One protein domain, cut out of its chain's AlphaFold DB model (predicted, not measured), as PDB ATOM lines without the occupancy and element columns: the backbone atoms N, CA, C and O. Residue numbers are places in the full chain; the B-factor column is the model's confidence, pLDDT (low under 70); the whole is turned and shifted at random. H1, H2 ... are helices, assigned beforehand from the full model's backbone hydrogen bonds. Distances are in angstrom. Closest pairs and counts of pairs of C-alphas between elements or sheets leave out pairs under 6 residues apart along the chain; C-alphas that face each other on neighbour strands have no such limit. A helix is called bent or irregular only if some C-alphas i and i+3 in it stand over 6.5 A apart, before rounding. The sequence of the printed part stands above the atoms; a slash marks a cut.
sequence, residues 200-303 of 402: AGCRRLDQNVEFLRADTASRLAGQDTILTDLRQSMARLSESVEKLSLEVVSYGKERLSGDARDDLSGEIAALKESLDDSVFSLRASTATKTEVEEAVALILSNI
ATOM      1  N   ALA A 200     199.966 172.093 131.869       68.38
ATOM      2  CA  ALA A 200     199.907 170.803 131.187       68.38
ATOM      3  C   ALA A 200     200.862 169.774 131.821       68.38
ATOM      4  O   ALA A 200     200.508 168.601 131.934       68.38
ATOM      5  N   GLY A 201     202.043 170.215 132.270       72.75
ATOM      6  CA  GLY A 201     202.996 169.386 133.012       72.75
ATOM      7  C   GLY A 201     202.448 168.919 134.361       72.75
ATOM      8  O   GLY A 201     202.500 167.725 134.648       72.75
ATOM      9  N   CYS A 202     201.846 169.823 135.143       69.75
ATOM     10  CA  CYS A 202     201.213 169.480 136.421       69.75
ATOM     11  C   CYS A 202     200.065 168.478 136.242       69.75
ATOM     12  O   CYS A 202     200.053 167.453 136.907       69.75
ATOM     13  N   ARG A 203     199.170 168.691 135.264       72.94
ATOM     14  CA  ARG A 203     198.065 167.750 134.996       72.94
ATOM     15  C   ARG A 203     198.542 166.351 134.601       72.94
ATOM     16  O   ARG A 203     197.922 165.371 134.993       72.94
ATOM     17  N   ARG A 204     199.633 166.244 133.832       76.38
ATOM     18  CA  ARG A 204     200.238 164.943 133.488       76.38
ATOM     19  C   ARG A 204     200.877 164.274 134.702       76.38
ATOM     20  O   ARG A 204     200.792 163.059 134.831       76.38
ATOM     21  N   LEU A 205     201.504 165.055 135.581       73.62
ATOM     22  CA  LEU A 205     202.055 164.543 136.832       73.62
ATOM     23  C   LEU A 205     200.938 164.004 137.737       73.62
ATOM     24  O   LEU A 205     201.046 162.880 138.210       73.62
ATOM     25  N   ASP A 206     199.848 164.756 137.897       70.94
ATOM     26  CA  ASP A 206     198.691 164.349 138.700       70.94
ATOM     27  C   ASP A 206     198.043 163.070 138.149       70.94
ATOM     28  O   ASP A 206     197.749 162.150 138.905       70.94
ATOM     29  N   GLN A 207     197.897 162.962 136.823       76.50
ATOM     30  CA  GLN A 207     197.398 161.745 136.170       76.50
ATOM     31  C   GLN A 207     198.318 160.540 136.389       76.50
ATOM     32  O   GLN A 207     197.834 159.437 136.638       76.50
ATOM     33  N   ASN A 208     199.636 160.739 136.329       73.19
ATOM     34  CA  ASN A 208     200.595 159.669 136.591       73.19
ATOM     35  C   ASN A 208     200.555 159.232 138.059       73.19
ATOM     36  O   ASN A 208     200.572 158.038 138.333       73.19
ATOM     37  N   VAL A 209     200.465 160.173 139.003       74.94
ATOM     38  CA  VAL A 209     200.333 159.859 140.435       74.94
ATOM     39  C   VAL A 209     199.046 159.081 140.697       74.94
ATOM     40  O   VAL A 209     199.078 158.087 141.418       74.94
ATOM     41  N   GLU A 210     197.936 159.475 140.079       76.56
ATOM     42  CA  GLU A 210     196.658 158.777 140.227       76.56
ATOM     43  C   GLU A 210     196.699 157.364 139.624       76.56
ATOM     44  O   GLU A 210     196.221 156.414 140.239       76.56
ATOM     45  N   PHE A 211     197.349 157.196 138.469       78.06
ATOM     46  CA  PHE A 211     197.566 155.883 137.861       78.06
ATOM     47  C   PHE A 211     198.432 154.976 138.744       78.06
ATOM     48  O   PHE A 211     198.086 153.817 138.960       78.06
ATOM     49  N   LEU A 212     199.525 155.499 139.309       72.06
ATOM     50  CA  LEU A 212     200.367 154.748 140.245       72.06
ATOM     51  C   LEU A 212     199.623 154.399 141.542       72.06
ATOM     52  O   LEU A 212     199.798 153.295 142.059       72.06
ATOM     53  N   ARG A 213     198.770 155.288 142.067       69.44
ATOM     54  CA  ARG A 213     197.899 154.976 143.215       69.44
ATOM     55  C   ARG A 213     196.911 153.860 142.887       69.44
ATOM     56  O   ARG A 213     196.741 152.956 143.695       69.44
ATOM     57  N   ALA A 214     196.289 153.896 141.712       71.62
ATOM     58  CA  ALA A 214     195.349 152.864 141.289       71.62
ATOM     59  C   ALA A 214     196.040 151.503 141.080       71.62
ATOM     60  O   ALA A 214     195.546 150.492 141.570       71.62
ATOM     61  N   ASP A 215     197.208 151.478 140.427       70.12
ATOM     62  CA  ASP A 215     197.997 150.253 140.231       70.12
ATOM     63  C   ASP A 215     198.452 149.650 141.567       70.12
ATOM     64  O   ASP A 215     198.286 148.454 141.812       70.12
ATOM     65  N   THR A 216     198.964 150.484 142.477       69.38
ATOM     66  CA  THR A 216     199.378 150.031 143.813       69.38
ATOM     67  C   THR A 216     198.193 149.541 144.641       69.38
ATOM     68  O   THR A 216     198.297 148.478 145.247       69.38
ATOM     69  N   ALA A 217     197.046 150.225 144.603       68.88
ATOM     70  CA  ALA A 217     195.826 149.781 145.273       68.88
ATOM     71  C   ALA A 217     195.302 148.446 144.715       68.88
ATOM     72  O   ALA A 217     194.974 147.550 145.490       68.88
ATOM     73  N   SER A 218     195.275 148.258 143.389       68.69
ATOM     74  CA  SER A 218     194.881 146.980 142.775       68.69
ATOM     75  C   SER A 218     195.857 145.847 143.099       68.69
ATOM     76  O   SER A 218     195.426 144.721 143.345       68.69
ATOM     77  N   ARG A 219     197.164 146.128 143.151       68.94
ATOM     78  CA  ARG A 219     198.179 145.142 143.553       68.94
ATOM     79  C   ARG A 219     198.076 144.769 145.031       68.94
ATOM     80  O   ARG A 219     198.208 143.589 145.349       68.94
ATOM     81  N   LEU A 220     197.810 145.730 145.915       71.94
ATOM     82  CA  LEU A 220     197.583 145.478 147.342       71.94
ATOM     83  C   LEU A 220     196.303 144.665 147.568       71.94
ATOM     84  O   LEU A 220     196.349 143.658 148.273       71.94
ATOM     85  N   ALA A 221     195.215 145.015 146.873       69.00
ATOM     86  CA  ALA A 221     193.956 144.275 146.917       69.00
ATOM     87  C   ALA A 221     194.112 142.826 146.418       69.00
ATOM     88  O   ALA A 221     193.580 141.901 147.026       69.00
ATOM     89  N   GLY A 222     194.888 142.607 145.350       73.94
ATOM     90  CA  GLY A 222     195.213 141.261 144.866       73.94
ATOM     91  C   GLY A 222     196.111 140.460 145.818       73.94
ATOM     92  O   GLY A 222     196.032 139.238 145.855       73.94
ATOM     93  N   GLN A 223     196.954 141.121 146.614       73.62
ATOM     94  CA  GLN A 223     197.739 140.454 147.658       73.62
ATOM     95  C   GLN A 223     196.904 140.110 148.893       73.62
ATOM     96  O   GLN A 223     197.174 139.099 149.537       73.62
ATOM     97  N   ASP A 224     195.910 140.927 149.244       79.75
ATOM     98  CA  ASP A 224     195.034 140.652 150.385       79.75
ATOM     99  C   ASP A 224     194.182 139.411 150.175       79.75
ATOM    100  O   ASP A 224     194.100 138.593 151.089       79.75
ATOM    101  N   THR A 225     193.631 139.215 148.976       79.88
ATOM    102  CA  THR A 225     192.865 138.002 148.653       79.88
ATOM    103  C   THR A 225     193.726 136.742 148.772       79.88
ATOM    104  O   THR A 225     193.312 135.755 149.377       79.88
ATOM    105  N   ILE A 226     194.972 136.800 148.296       82.00
ATOM    106  CA  ILE A 226     195.937 135.697 148.414       82.00
ATOM    107  C   ILE A 226     196.292 135.428 149.883       82.00
ATOM    108  O   ILE A 226     196.356 134.274 150.304       82.00
ATOM    109  N   LEU A 227     196.503 136.471 150.690       79.56
ATOM    110  CA  LEU A 227     196.796 136.319 152.117       79.56
ATOM    111  C   LEU A 227     195.593 135.787 152.901       79.56
ATOM    112  O   LEU A 227     195.779 135.007 153.836       79.56
ATOM    113  N   THR A 228     194.366 136.176 152.548       81.50
ATOM    114  CA  THR A 228     193.157 135.609 153.157       81.50
ATOM    115  C   THR A 228     192.973 134.145 152.786       81.50
ATOM    116  O   THR A 228     192.715 133.338 153.679       81.50
ATOM    117  N   ASP A 229     193.198 133.778 151.523       80.75
ATOM    118  CA  ASP A 229     193.127 132.387 151.065       80.75
ATOM    119  C   ASP A 229     194.198 131.524 151.739       80.75
ATOM    120  O   ASP A 229     193.914 130.414 152.191       80.75
ATOM    121  N   LEU A 230     195.417 132.051 151.892       77.56
ATOM    122  CA  LEU A 230     196.510 131.374 152.586       77.56
ATOM    123  C   LEU A 230     196.231 131.207 154.088       77.56
ATOM    124  O   LEU A 230     196.492 130.152 154.659       77.56
ATOM    125  N   ARG A 231     195.648 132.213 154.749       78.69
ATOM    126  CA  ARG A 231     195.203 132.068 156.147       78.69
ATOM    127  C   ARG A 231     194.112 131.010 156.276       78.69
ATOM    128  O   ARG A 231     194.147 130.213 157.211       78.69
ATOM    129  N   GLN A 232     193.159 130.989 155.345       86.94
ATOM    130  CA  GLN A 232     192.085 130.003 155.345       86.94
ATOM    131  C   GLN A 232     192.616 128.588 155.083       86.94
ATOM    132  O   GLN A 232     192.161 127.640 155.723       86.94
ATOM    133  N   SER A 233     193.590 128.428 154.184       81.94
ATOM    134  CA  SER A 233     194.213 127.130 153.914       81.94
ATOM    135  C   SER A 233     195.033 126.632 155.104       81.94
ATOM    136  O   SER A 233     194.897 125.464 155.460       81.94
ATOM    137  N   MET A 234     195.779 127.503 155.797       78.25
ATOM    138  CA  MET A 234     196.473 127.127 157.035       78.25
ATOM    139  C   MET A 234     195.506 126.737 158.156       78.25
ATOM    140  O   MET A 234     195.779 125.779 158.868       78.25
ATOM    141  N   ALA A 235     194.361 127.416 158.290       79.00
ATOM    142  CA  ALA A 235     193.345 127.052 159.281       79.00
ATOM    143  C   ALA A 235     192.711 125.676 158.996       79.00
ATOM    144  O   ALA A 235     192.520 124.866 159.901       79.00
ATOM    145  N   ARG A 236     192.427 125.373 157.723       81.75
ATOM    146  CA  ARG A 236     191.939 124.042 157.316       81.75
ATOM    147  C   ARG A 236     193.001 122.959 157.519       81.75
ATOM    148  O   ARG A 236     192.678 121.830 157.888       81.75
ATOM    149  N   LEU A 237     194.268 123.299 157.278       77.81
ATOM    150  CA  LEU A 237     195.390 122.394 157.492       77.81
ATOM    151  C   LEU A 237     195.590 122.108 158.984       77.81
ATOM    152  O   LEU A 237     195.737 120.944 159.341       77.81
ATOM    153  N   SER A 238     195.518 123.119 159.857       80.06
ATOM    154  CA  SER A 238     195.628 122.920 161.306       80.06
ATOM    155  C   SER A 238     194.518 122.023 161.848       80.06
ATOM    156  O   SER A 238     194.801 121.100 162.604       80.06
ATOM    157  N   GLU A 239     193.274 122.214 161.401       82.81
ATOM    158  CA  GLU A 239     192.151 121.346 161.784       82.81
ATOM    159  C   GLU A 239     192.363 119.896 161.312       82.81
ATOM    160  O   GLU A 239     192.110 118.940 162.047       82.81
ATOM    161  N   SER A 240     192.890 119.720 160.097       73.81
ATOM    162  CA  SER A 240     193.201 118.394 159.547       73.81
ATOM    163  C   SER A 240     194.317 117.697 160.328       73.81
ATOM    164  O   SER A 240     194.217 116.500 160.593       73.81
ATOM    165  N   VAL A 241     195.354 118.437 160.737       76.44
ATOM    166  CA  VAL A 241     196.457 117.924 161.565       76.44
ATOM    167  C   VAL A 241     195.964 117.554 162.962       76.44
ATOM    168  O   VAL A 241     196.303 116.481 163.453       76.44
ATOM    169  N   GLU A 242     195.121 118.375 163.591       77.75
ATOM    170  CA  GLU A 242     194.527 118.046 164.892       77.75
ATOM    171  C   GLU A 242     193.664 116.784 164.809       77.75
ATOM    172  O   GLU A 242     193.820 115.870 165.623       77.75
ATOM    173  N   LYS A 243     192.815 116.678 163.784       79.44
ATOM    174  CA  LYS A 243     191.994 115.487 163.554       79.44
ATOM    175  C   LYS A 243     192.847 114.237 163.338       79.44
ATOM    176  O   LYS A 243     192.593 113.217 163.976       79.44
ATOM    177  N   LEU A 244     193.873 114.327 162.489       75.62
ATOM    178  CA  LEU A 244     194.789 113.218 162.232       75.62
ATOM    179  C   LEU A 244     195.567 112.845 163.497       75.62
ATOM    180  O   LEU A 244     195.741 111.666 163.772       75.62
ATOM    181  N   SER A 245     195.970 113.822 164.316       73.31
ATOM    182  CA  SER A 245     196.646 113.559 165.588       73.31
ATOM    183  C   SER A 245     195.762 112.771 166.555       73.31
ATOM    184  O   SER A 245     196.221 111.803 167.158       73.31
ATOM    185  N   LEU A 246     194.474 113.116 166.657       80.00
ATOM    186  CA  LEU A 246     193.516 112.403 167.500       80.00
ATOM    187  C   LEU A 246     193.265 110.984 166.985       80.00
ATOM    188  O   LEU A 246     193.239 110.039 167.773       80.00
ATOM    189  N   GLU A 247     193.119 110.829 165.670       76.50
ATOM    190  CA  GLU A 247     192.906 109.534 165.026       76.50
ATOM    191  C   GLU A 247     194.130 108.625 165.168       76.50
ATOM    192  O   GLU A 247     193.999 107.460 165.532       76.50
ATOM    193  N   VAL A 248     195.332 109.165 164.990       74.75
ATOM    194  CA  VAL A 248     196.589 108.440 165.162       74.75
ATOM    195  C   VAL A 248     196.827 108.060 166.624       74.75
ATOM    196  O   VAL A 248     197.186 106.919 166.908       74.75
ATOM    197  N   VAL A 249     196.572 108.963 167.574       76.69
ATOM    198  CA  VAL A 249     196.669 108.652 169.009       76.69
ATOM    199  C   VAL A 249     195.651 107.575 169.395       76.69
ATOM    200  O   VAL A 249     195.991 106.674 170.167       76.69
ATOM    201  N   SER A 250     194.437 107.630 168.834       74.62
ATOM    202  CA  SER A 250     193.377 106.630 169.005       74.62
ATOM    203  C   SER A 250     193.722 105.283 168.368       74.62
ATOM    204  O   SER A 250     193.457 104.251 168.969       74.62
ATOM    205  N   TYR A 251     194.328 105.269 167.182       70.62
ATOM    206  CA  TYR A 251     194.689 104.050 166.456       70.62
ATOM    207  C   TYR A 251     195.941 103.388 167.052       70.62
ATOM    208  O   TYR A 251     195.958 102.186 167.330       70.62
ATOM    209  N   GLY A 252     196.961 104.190 167.367       62.06
ATOM    210  CA  GLY A 252     198.137 103.772 168.131       62.06
ATOM    211  C   GLY A 252     197.773 103.299 169.540       62.06
ATOM    212  O   GLY A 252     198.391 102.367 170.043       62.06
ATOM    213  N   LYS A 253     196.696 103.867 170.119       64.50
ATOM    214  CA  LYS A 253     195.724 103.233 171.042       64.50
ATOM    215  C   LYS A 253     195.868 101.747 171.284       64.50
ATOM    216  O   LYS A 253     196.295 101.283 172.339       64.50
ATOM    217  N   GLU A 254     195.437 101.072 170.236       65.25
ATOM    218  CA  GLU A 254     194.816  99.766 170.260       65.25
ATOM    219  C   GLU A 254     195.634  98.764 169.444       65.25
ATOM    220  O   GLU A 254     195.381  97.565 169.534       65.25
ATOM    221  N   ARG A 255     196.597  99.235 168.632       67.06
ATOM    222  CA  ARG A 255     197.274  98.406 167.623       67.06
ATOM    223  C   ARG A 255     198.789  98.570 167.497       67.06
ATOM    224  O   ARG A 255     199.394  97.734 166.832       67.06
ATOM    225  N   LEU A 256     199.408  99.591 168.094       62.75
ATOM    226  CA  LEU A 256     200.857  99.820 167.982       62.75
ATOM    227  C   LEU A 256     201.582  99.472 169.288       62.75
ATOM    228  O   LEU A 256     201.071  99.727 170.380       62.75
ATOM    229  N   SER A 257     202.779  98.886 169.170       68.69
ATOM    230  CA  SER A 257     203.716  98.747 170.289       68.69
ATOM    231  C   SER A 257     204.147 100.129 170.797       68.69
ATOM    232  O   SER A 257     204.077 101.110 170.054       68.69
ATOM    233  N   GLY A 258     204.570 100.213 172.065       74.56
ATOM    234  CA  GLY A 258     204.949 101.477 172.715       74.56
ATOM    235  C   GLY A 258     205.943 102.307 171.897       74.56
ATOM    236  O   GLY A 258     205.687 103.478 171.657       74.56
ATOM    237  N   ASP A 259     206.977 101.667 171.348       77.25
ATOM    238  CA  ASP A 259     208.030 102.364 170.597       77.25
ATOM    239  C   ASP A 259     207.509 103.029 169.305       77.25
ATOM    240  O   ASP A 259     207.721 104.216 169.087       77.25
ATOM    241  N   ALA A 260     206.727 102.314 168.484       76.88
ATOM    242  CA  ALA A 260     206.175 102.866 167.236       76.88
ATOM    243  C   ALA A 260     205.148 103.984 167.484       76.88
ATOM    244  O   ALA A 260     204.893 104.832 166.629       76.88
ATOM    245  N   ARG A 261     204.517 103.964 168.656       76.12
ATOM    246  CA  ARG A 261     203.581 104.989 169.098       76.12
ATOM    247  C   ARG A 261     204.307 106.247 169.565       76.12
ATOM    248  O   ARG A 261     203.834 107.342 169.273       76.12
ATOM    249  N   ASP A 262     205.415 106.081 170.276       79.81
ATOM    250  CA  ASP A 262     206.233 107.185 170.767       79.81
ATOM    251  C   ASP A 262     206.935 107.902 169.602       79.81
ATOM    252  O   ASP A 262     206.897 109.132 169.549       79.81
ATOM    253  N   ASP A 263     207.435 107.160 168.606       81.38
ATOM    254  CA  ASP A 263     207.995 107.725 167.366       81.38
ATOM    255  C   ASP A 263     206.957 108.572 166.612       81.38
ATOM    256  O   ASP A 263     207.187 109.739 166.292       81.38
ATOM    257  N   LEU A 264     205.761 108.018 166.398       76.50
ATOM    258  CA  LEU A 264     204.676 108.693 165.687       76.50
ATOM    259  C   LEU A 264     204.135 109.906 166.463       76.50
ATOM    260  O   LEU A 264     203.785 110.930 165.877       76.50
ATOM    261  N   SER A 265     204.099 109.818 167.795       78.19
ATOM    262  CA  SER A 265     203.777 110.954 168.659       78.19
ATOM    263  C   SER A 265     204.843 112.053 168.572       78.19
ATOM    264  O   SER A 265     204.496 113.234 168.622       78.19
ATOM    265  N   GLY A 266     206.119 111.683 168.437       79.19
ATOM    266  CA  GLY A 266     207.227 112.610 168.218       79.19
ATOM    267  C   GLY A 266     207.132 113.327 166.871       79.19
ATOM    268  O   GLY A 266     207.248 114.551 166.820       79.19
ATOM    269  N   GLU A 267     206.833 112.601 165.792       79.25
ATOM    270  CA  GLU A 267     206.635 113.184 164.457       79.25
ATOM    271  C   GLU A 267     205.449 114.157 164.416       79.25
ATOM    272  O   GLU A 267     205.557 115.248 163.855       79.25
ATOM    273  N   ILE A 268     204.331 113.812 165.063       75.75
ATOM    274  CA  ILE A 268     203.171 114.707 165.186       75.75
ATOM    275  C   ILE A 268     203.537 115.977 165.961       75.75
ATOM    276  O   ILE A 268     203.120 117.070 165.573       75.75
ATOM    277  N   ALA A 269     204.316 115.856 167.039       77.94
ATOM    278  CA  ALA A 269     204.766 117.009 167.810       77.94
ATOM    279  C   ALA A 269     205.674 117.931 166.979       77.94
ATOM    280  O   ALA A 269     205.451 119.141 166.962       77.94
ATOM    281  N   ALA A 270     206.620 117.366 166.223       77.12
ATOM    282  CA  ALA A 270     207.507 118.125 165.341       77.12
ATOM    283  C   ALA A 270     206.749 118.815 164.191       77.12
ATOM    284  O   ALA A 270     207.018 119.972 163.861       77.12
ATOM    285  N   LEU A 271     205.761 118.137 163.593       74.88
ATOM    286  CA  LEU A 271     204.896 118.731 162.568       74.88
ATOM    287  C   LEU A 271     204.054 119.879 163.125       74.88
ATOM    288  O   LEU A 271     203.855 120.883 162.440       74.88
ATOM    289  N   LYS A 272     203.578 119.750 164.365       81.12
ATOM    290  CA  LYS A 272     202.821 120.802 165.039       81.12
ATOM    291  C   LYS A 272     203.686 122.034 165.313       81.12
ATOM    292  O   LYS A 272     203.258 123.137 164.997       81.12
ATOM    293  N   GLU A 273     204.901 121.842 165.817       85.12
ATOM    294  CA  GLU A 273     205.860 122.928 166.058       85.12
ATOM    295  C   GLU A 273     206.203 123.679 164.760       85.12
ATOM    296  O   GLU A 273     206.101 124.901 164.700       85.12
ATOM    297  N   SER A 274     206.472 122.951 163.670       80.38
ATOM    298  CA  SER A 274     206.727 123.541 162.346       80.38
ATOM    299  C   SER A 274     205.531 124.332 161.791       80.38
ATOM    300  O   SER A 274     205.689 125.391 161.167       80.38
ATOM    301  N   LEU A 275     204.307 123.847 162.028       77.31
ATOM    302  CA  LEU A 275     203.090 124.559 161.647       77.31
ATOM    303  C   LEU A 275     202.912 125.835 162.477       77.31
ATOM    304  O   LEU A 275     202.600 126.881 161.908       77.31
ATOM    305  N   ASP A 276     203.143 125.769 163.787       79.19
ATOM    306  CA  ASP A 276     203.054 126.921 164.684       79.19
ATOM    307  C   ASP A 276     204.084 128.005 164.310       79.19
ATOM    308  O   ASP A 276     203.722 129.183 164.212       79.19
ATOM    309  N   ASP A 277     205.317 127.624 163.969       80.56
ATOM    310  CA  ASP A 277     206.360 128.532 163.465       80.56
ATOM    311  C   ASP A 277     205.978 129.186 162.129       80.56
ATOM    312  O   ASP A 277     206.197 130.386 161.904       80.56
ATOM    313  N   SER A 278     205.361 128.413 161.233       71.81
ATOM    314  CA  SER A 278     204.878 128.901 159.939       71.81
ATOM    315  C   SER A 278     203.714 129.882 160.109       71.81
ATOM    316  O   SER A 278     203.684 130.940 159.474       71.81
ATOM    317  N   VAL A 279     202.778 129.584 161.014       75.12
ATOM    318  CA  VAL A 279     201.656 130.466 161.363       75.12
ATOM    319  C   VAL A 279     202.164 131.749 162.018       75.12
ATOM    320  O   VAL A 279     201.679 132.837 161.693       75.12
ATOM    321  N   PHE A 280     203.149 131.648 162.911       78.81
ATOM    322  CA  PHE A 280     203.778 132.798 163.552       78.81
ATOM    323  C   PHE A 280     204.481 133.697 162.528       78.81
ATOM    324  O   PHE A 280     204.226 134.904 162.491       78.81
ATOM    325  N   SER A 281     205.279 133.113 161.633       74.12
ATOM    326  CA  SER A 281     205.960 133.834 160.551       74.12
ATOM    327  C   SER A 281     204.975 134.517 159.600       74.12
ATOM    328  O   SER A 281     205.184 135.666 159.205       74.12
ATOM    329  N   LEU A 282     203.852 133.862 159.277       71.94
ATOM    330  CA  LEU A 282     202.806 134.473 158.458       71.94
ATOM    331  C   LEU A 282     202.141 135.654 159.176       71.94
ATOM    332  O   LEU A 282     201.916 136.701 158.568       71.94
ATOM    333  N   ARG A 283     201.846 135.520 160.477       74.56
ATOM    334  CA  ARG A 283     201.283 136.616 161.280       74.56
ATOM    335  C   ARG A 283     202.236 137.808 161.333       74.56
ATOM    336  O   ARG A 283     201.785 138.925 161.077       74.56
ATOM    337  N   ALA A 284     203.524 137.571 161.574       74.25
ATOM    338  CA  ALA A 284     204.555 138.608 161.583       74.25
ATOM    339  C   ALA A 284     204.662 139.326 160.225       74.25
ATOM    340  O   ALA A 284     204.617 140.551 160.173       74.25
ATOM    341  N   SER A 285     204.684 138.576 159.119       65.88
ATOM    342  CA  SER A 285     204.681 139.141 157.761       65.88
ATOM    343  C   SER A 285     203.454 140.030 157.515       65.88
ATOM    344  O   SER A 285     203.567 141.149 157.013       65.88
ATOM    345  N   THR A 286     202.273 139.604 157.963       65.81
ATOM    346  CA  THR A 286     201.057 140.404 157.782       65.81
ATOM    347  C   THR A 286     200.999 141.651 158.664       65.81
ATOM    348  O   THR A 286     200.442 142.652 158.226       65.81
ATOM    349  N   ALA A 287     201.612 141.625 159.852       64.75
ATOM    350  CA  ALA A 287     201.757 142.810 160.695       64.75
ATOM    351  C   ALA A 287     202.692 143.846 160.043       64.75
ATOM    352  O   ALA A 287     202.371 145.030 159.990       64.75
ATOM    353  N   THR A 288     203.792 143.398 159.429       64.75
ATOM    354  CA  THR A 288     204.667 144.306 158.668       64.75
ATOM    355  C   THR A 288     203.992 144.858 157.409       64.75
ATOM    356  O   THR A 288     204.231 146.004 157.041       64.75
ATOM    357  N   LYS A 289     203.090 144.096 156.769       63.97
ATOM    358  CA  LYS A 289     202.291 144.596 155.638       63.97
ATOM    359  C   LYS A 289     201.376 145.748 156.064       63.97
ATOM    360  O   LYS A 289     201.343 146.762 155.374       63.97
ATOM    361  N   THR A 290     200.690 145.626 157.203       63.38
ATOM    362  CA  THR A 290     199.814 146.696 157.711       63.38
ATOM    363  C   THR A 290     200.588 147.962 158.074       63.38
ATOM    364  O   THR A 290     200.121 149.058 157.783       63.38
ATOM    365  N   GLU A 291     201.803 147.832 158.617       65.12
ATOM    366  CA  GLU A 291     202.677 148.982 158.899       65.12
ATOM    367  C   GLU A 291     203.143 149.683 157.611       65.12
ATOM    368  O   GLU A 291     203.206 150.911 157.551       65.12
ATOM    369  N   VAL A 292     203.433 148.920 156.550       60.34
ATOM    370  CA  VAL A 292     203.789 149.475 155.234       60.34
ATOM    371  C   VAL A 292     202.586 150.145 154.568       60.34
ATOM    372  O   VAL A 292     202.742 151.214 153.986       60.34
ATOM    373  N   GLU A 293     201.387 149.570 154.664       64.62
ATOM    374  CA  GLU A 293     200.157 150.193 154.158       64.62
ATOM    375  C   GLU A 293     199.828 151.494 154.899       64.62
ATOM    376  O   GLU A 293     199.486 152.489 154.259       64.62
ATOM    377  N   GLU A 294     200.014 151.535 156.220       69.56
ATOM    378  CA  GLU A 294     199.842 152.746 157.027       69.56
ATOM    379  C   GLU A 294     200.885 153.817 156.668       69.56
ATOM    380  O   GLU A 294     200.542 154.986 156.473       69.56
ATOM    381  N   ALA A 295     202.148 153.423 156.474       56.47
ATOM    382  CA  ALA A 295     203.206 154.324 156.022       56.47
ATOM    383  C   ALA A 295     202.949 154.862 154.604       56.47
ATOM    384  O   ALA A 295     203.156 156.048 154.345       56.47
ATOM    385  N   VAL A 296     202.460 154.027 153.683       64.31
ATOM    386  CA  VAL A 296     202.086 154.445 152.325       64.31
ATOM    387  C   VAL A 296     200.877 155.380 152.363       64.31
ATOM    388  O   VAL A 296     200.904 156.414 151.697       64.31
ATOM    389  N   ALA A 297     199.856 155.099 153.176       66.06
ATOM    390  CA  ALA A 297     198.713 155.993 153.365       66.06
ATOM    391  C   ALA A 297     199.142 157.357 153.937       66.06
ATOM    392  O   ALA A 297     198.712 158.399 153.438       66.06
ATOM    393  N   LEU A 298     200.062 157.368 154.907       64.00
ATOM    394  CA  LEU A 298     200.665 158.586 155.454       64.00
ATOM    395  C   LEU A 298     201.456 159.365 154.393       64.00
ATOM    396  O   LEU A 298     201.283 160.579 154.272       64.00
ATOM    397  N   ILE A 299     202.277 158.694 153.581       64.38
ATOM    398  CA  ILE A 299     203.031 159.331 152.489       64.38
ATOM    399  C   ILE A 299     202.078 159.920 151.441       64.38
ATOM    400  O   ILE A 299     202.263 161.061 151.020       64.38
ATOM    401  N   LEU A 300     201.031 159.186 151.052       60.41
ATOM    402  CA  LEU A 300     200.045 159.648 150.073       60.41
ATOM    403  C   LEU A 300     199.189 160.810 150.602       60.41
ATOM    404  O   LEU A 300     198.823 161.677 149.807       60.41
ATOM    405  N   SER A 301     198.929 160.867 151.914       63.06
ATOM    406  CA  SER A 301     198.206 161.969 152.574       63.06
ATOM    407  C   SER A 301     199.020 163.266 152.700       63.06
ATOM    408  O   SER A 301     198.443 164.348 152.787       63.06
ATOM    409  N   ASN A 302     200.353 163.173 152.652       57.16
ATOM    410  CA  ASN A 302     201.270 164.314 152.746       57.16
ATOM    411  C   ASN A 302     201.635 164.931 151.386       57.16
ATOM    412  O   ASN A 302     202.394 165.900 151.338       57.16
ATOM    413  N   ILE A 303     201.108 164.406 150.274       51.09
ATOM    414  CA  ILE A 303     201.249 165.046 148.962       51.09
ATOM    415  C   ILE A 303     200.289 166.244 148.940       51.09
ATOM    416  O   ILE A 303     199.074 166.035 148.951       51.09
TER     417      ILE A 303
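What this domain is: This is residues 200 to 303 of the 402 residues of an uncharacterized protein of Sistotremastrum niveocremeum HHB9708 (UniProt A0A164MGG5). This is a long, thin helical hairpin: two long helices, H1 and H2, run side by side in opposite ways, joined by a tight turn at one end. H1 is the longer, and its first residues, 200 to 208, stick out free at the end away from the turn. The printed part has 104 residues with two named helices, H1 then H2 along the chain, and no named strand; the class is all helix. The whole is extended, with a radius of gyration of the C-alphas of 23.5 A, and is a rod spanning 82 by 17 by 14 A.

How they stand to each other: H1, residues 200 to 255, and H2, residues 258 to 301, form a helical hairpin. They run opposite ways at a shallow tilt of 16 degrees, with their centres 12.7 A apart. The two helices touch, with 7 pairs of C-alphas within 8 A. H1 touches H2 with residues 234 to 252 alone, and H2 touches H1 with residues 261 to 279 alone. The closest C-alphas of the two are those of Gly 252 and Arg 261, 5.7 A apart. In H2 every O i to N i+4 pair is within hydrogen-bond range; in H1 50 of 52 are.

Where its parts are: H1 begins at C-alpha 200, at (199.907, 170.803, 131.187), and measures 81.1 A to C-alpha 255, at (197.274, 98.406, 167.623). H2 measures 64.1 A from its first to its last C-alpha and ends at C-alpha 301, at (198.206, 161.969, 152.574). Neither helix is bent.

The domain as a whole: The C-alphas of Ala 200 and Ser 257, the two farthest apart, are 82.1 A apart. Without residues 200 to 208, which stand free, the body spans 69 by 17 by 12 A. The link from H1 to H2 is tight, with 2 residues between them, and the printed part has no cut. The mean pLDDT of the printed part is 73.1; 33 residues are under 70, among them residues 252 to 257 and 285 to 303.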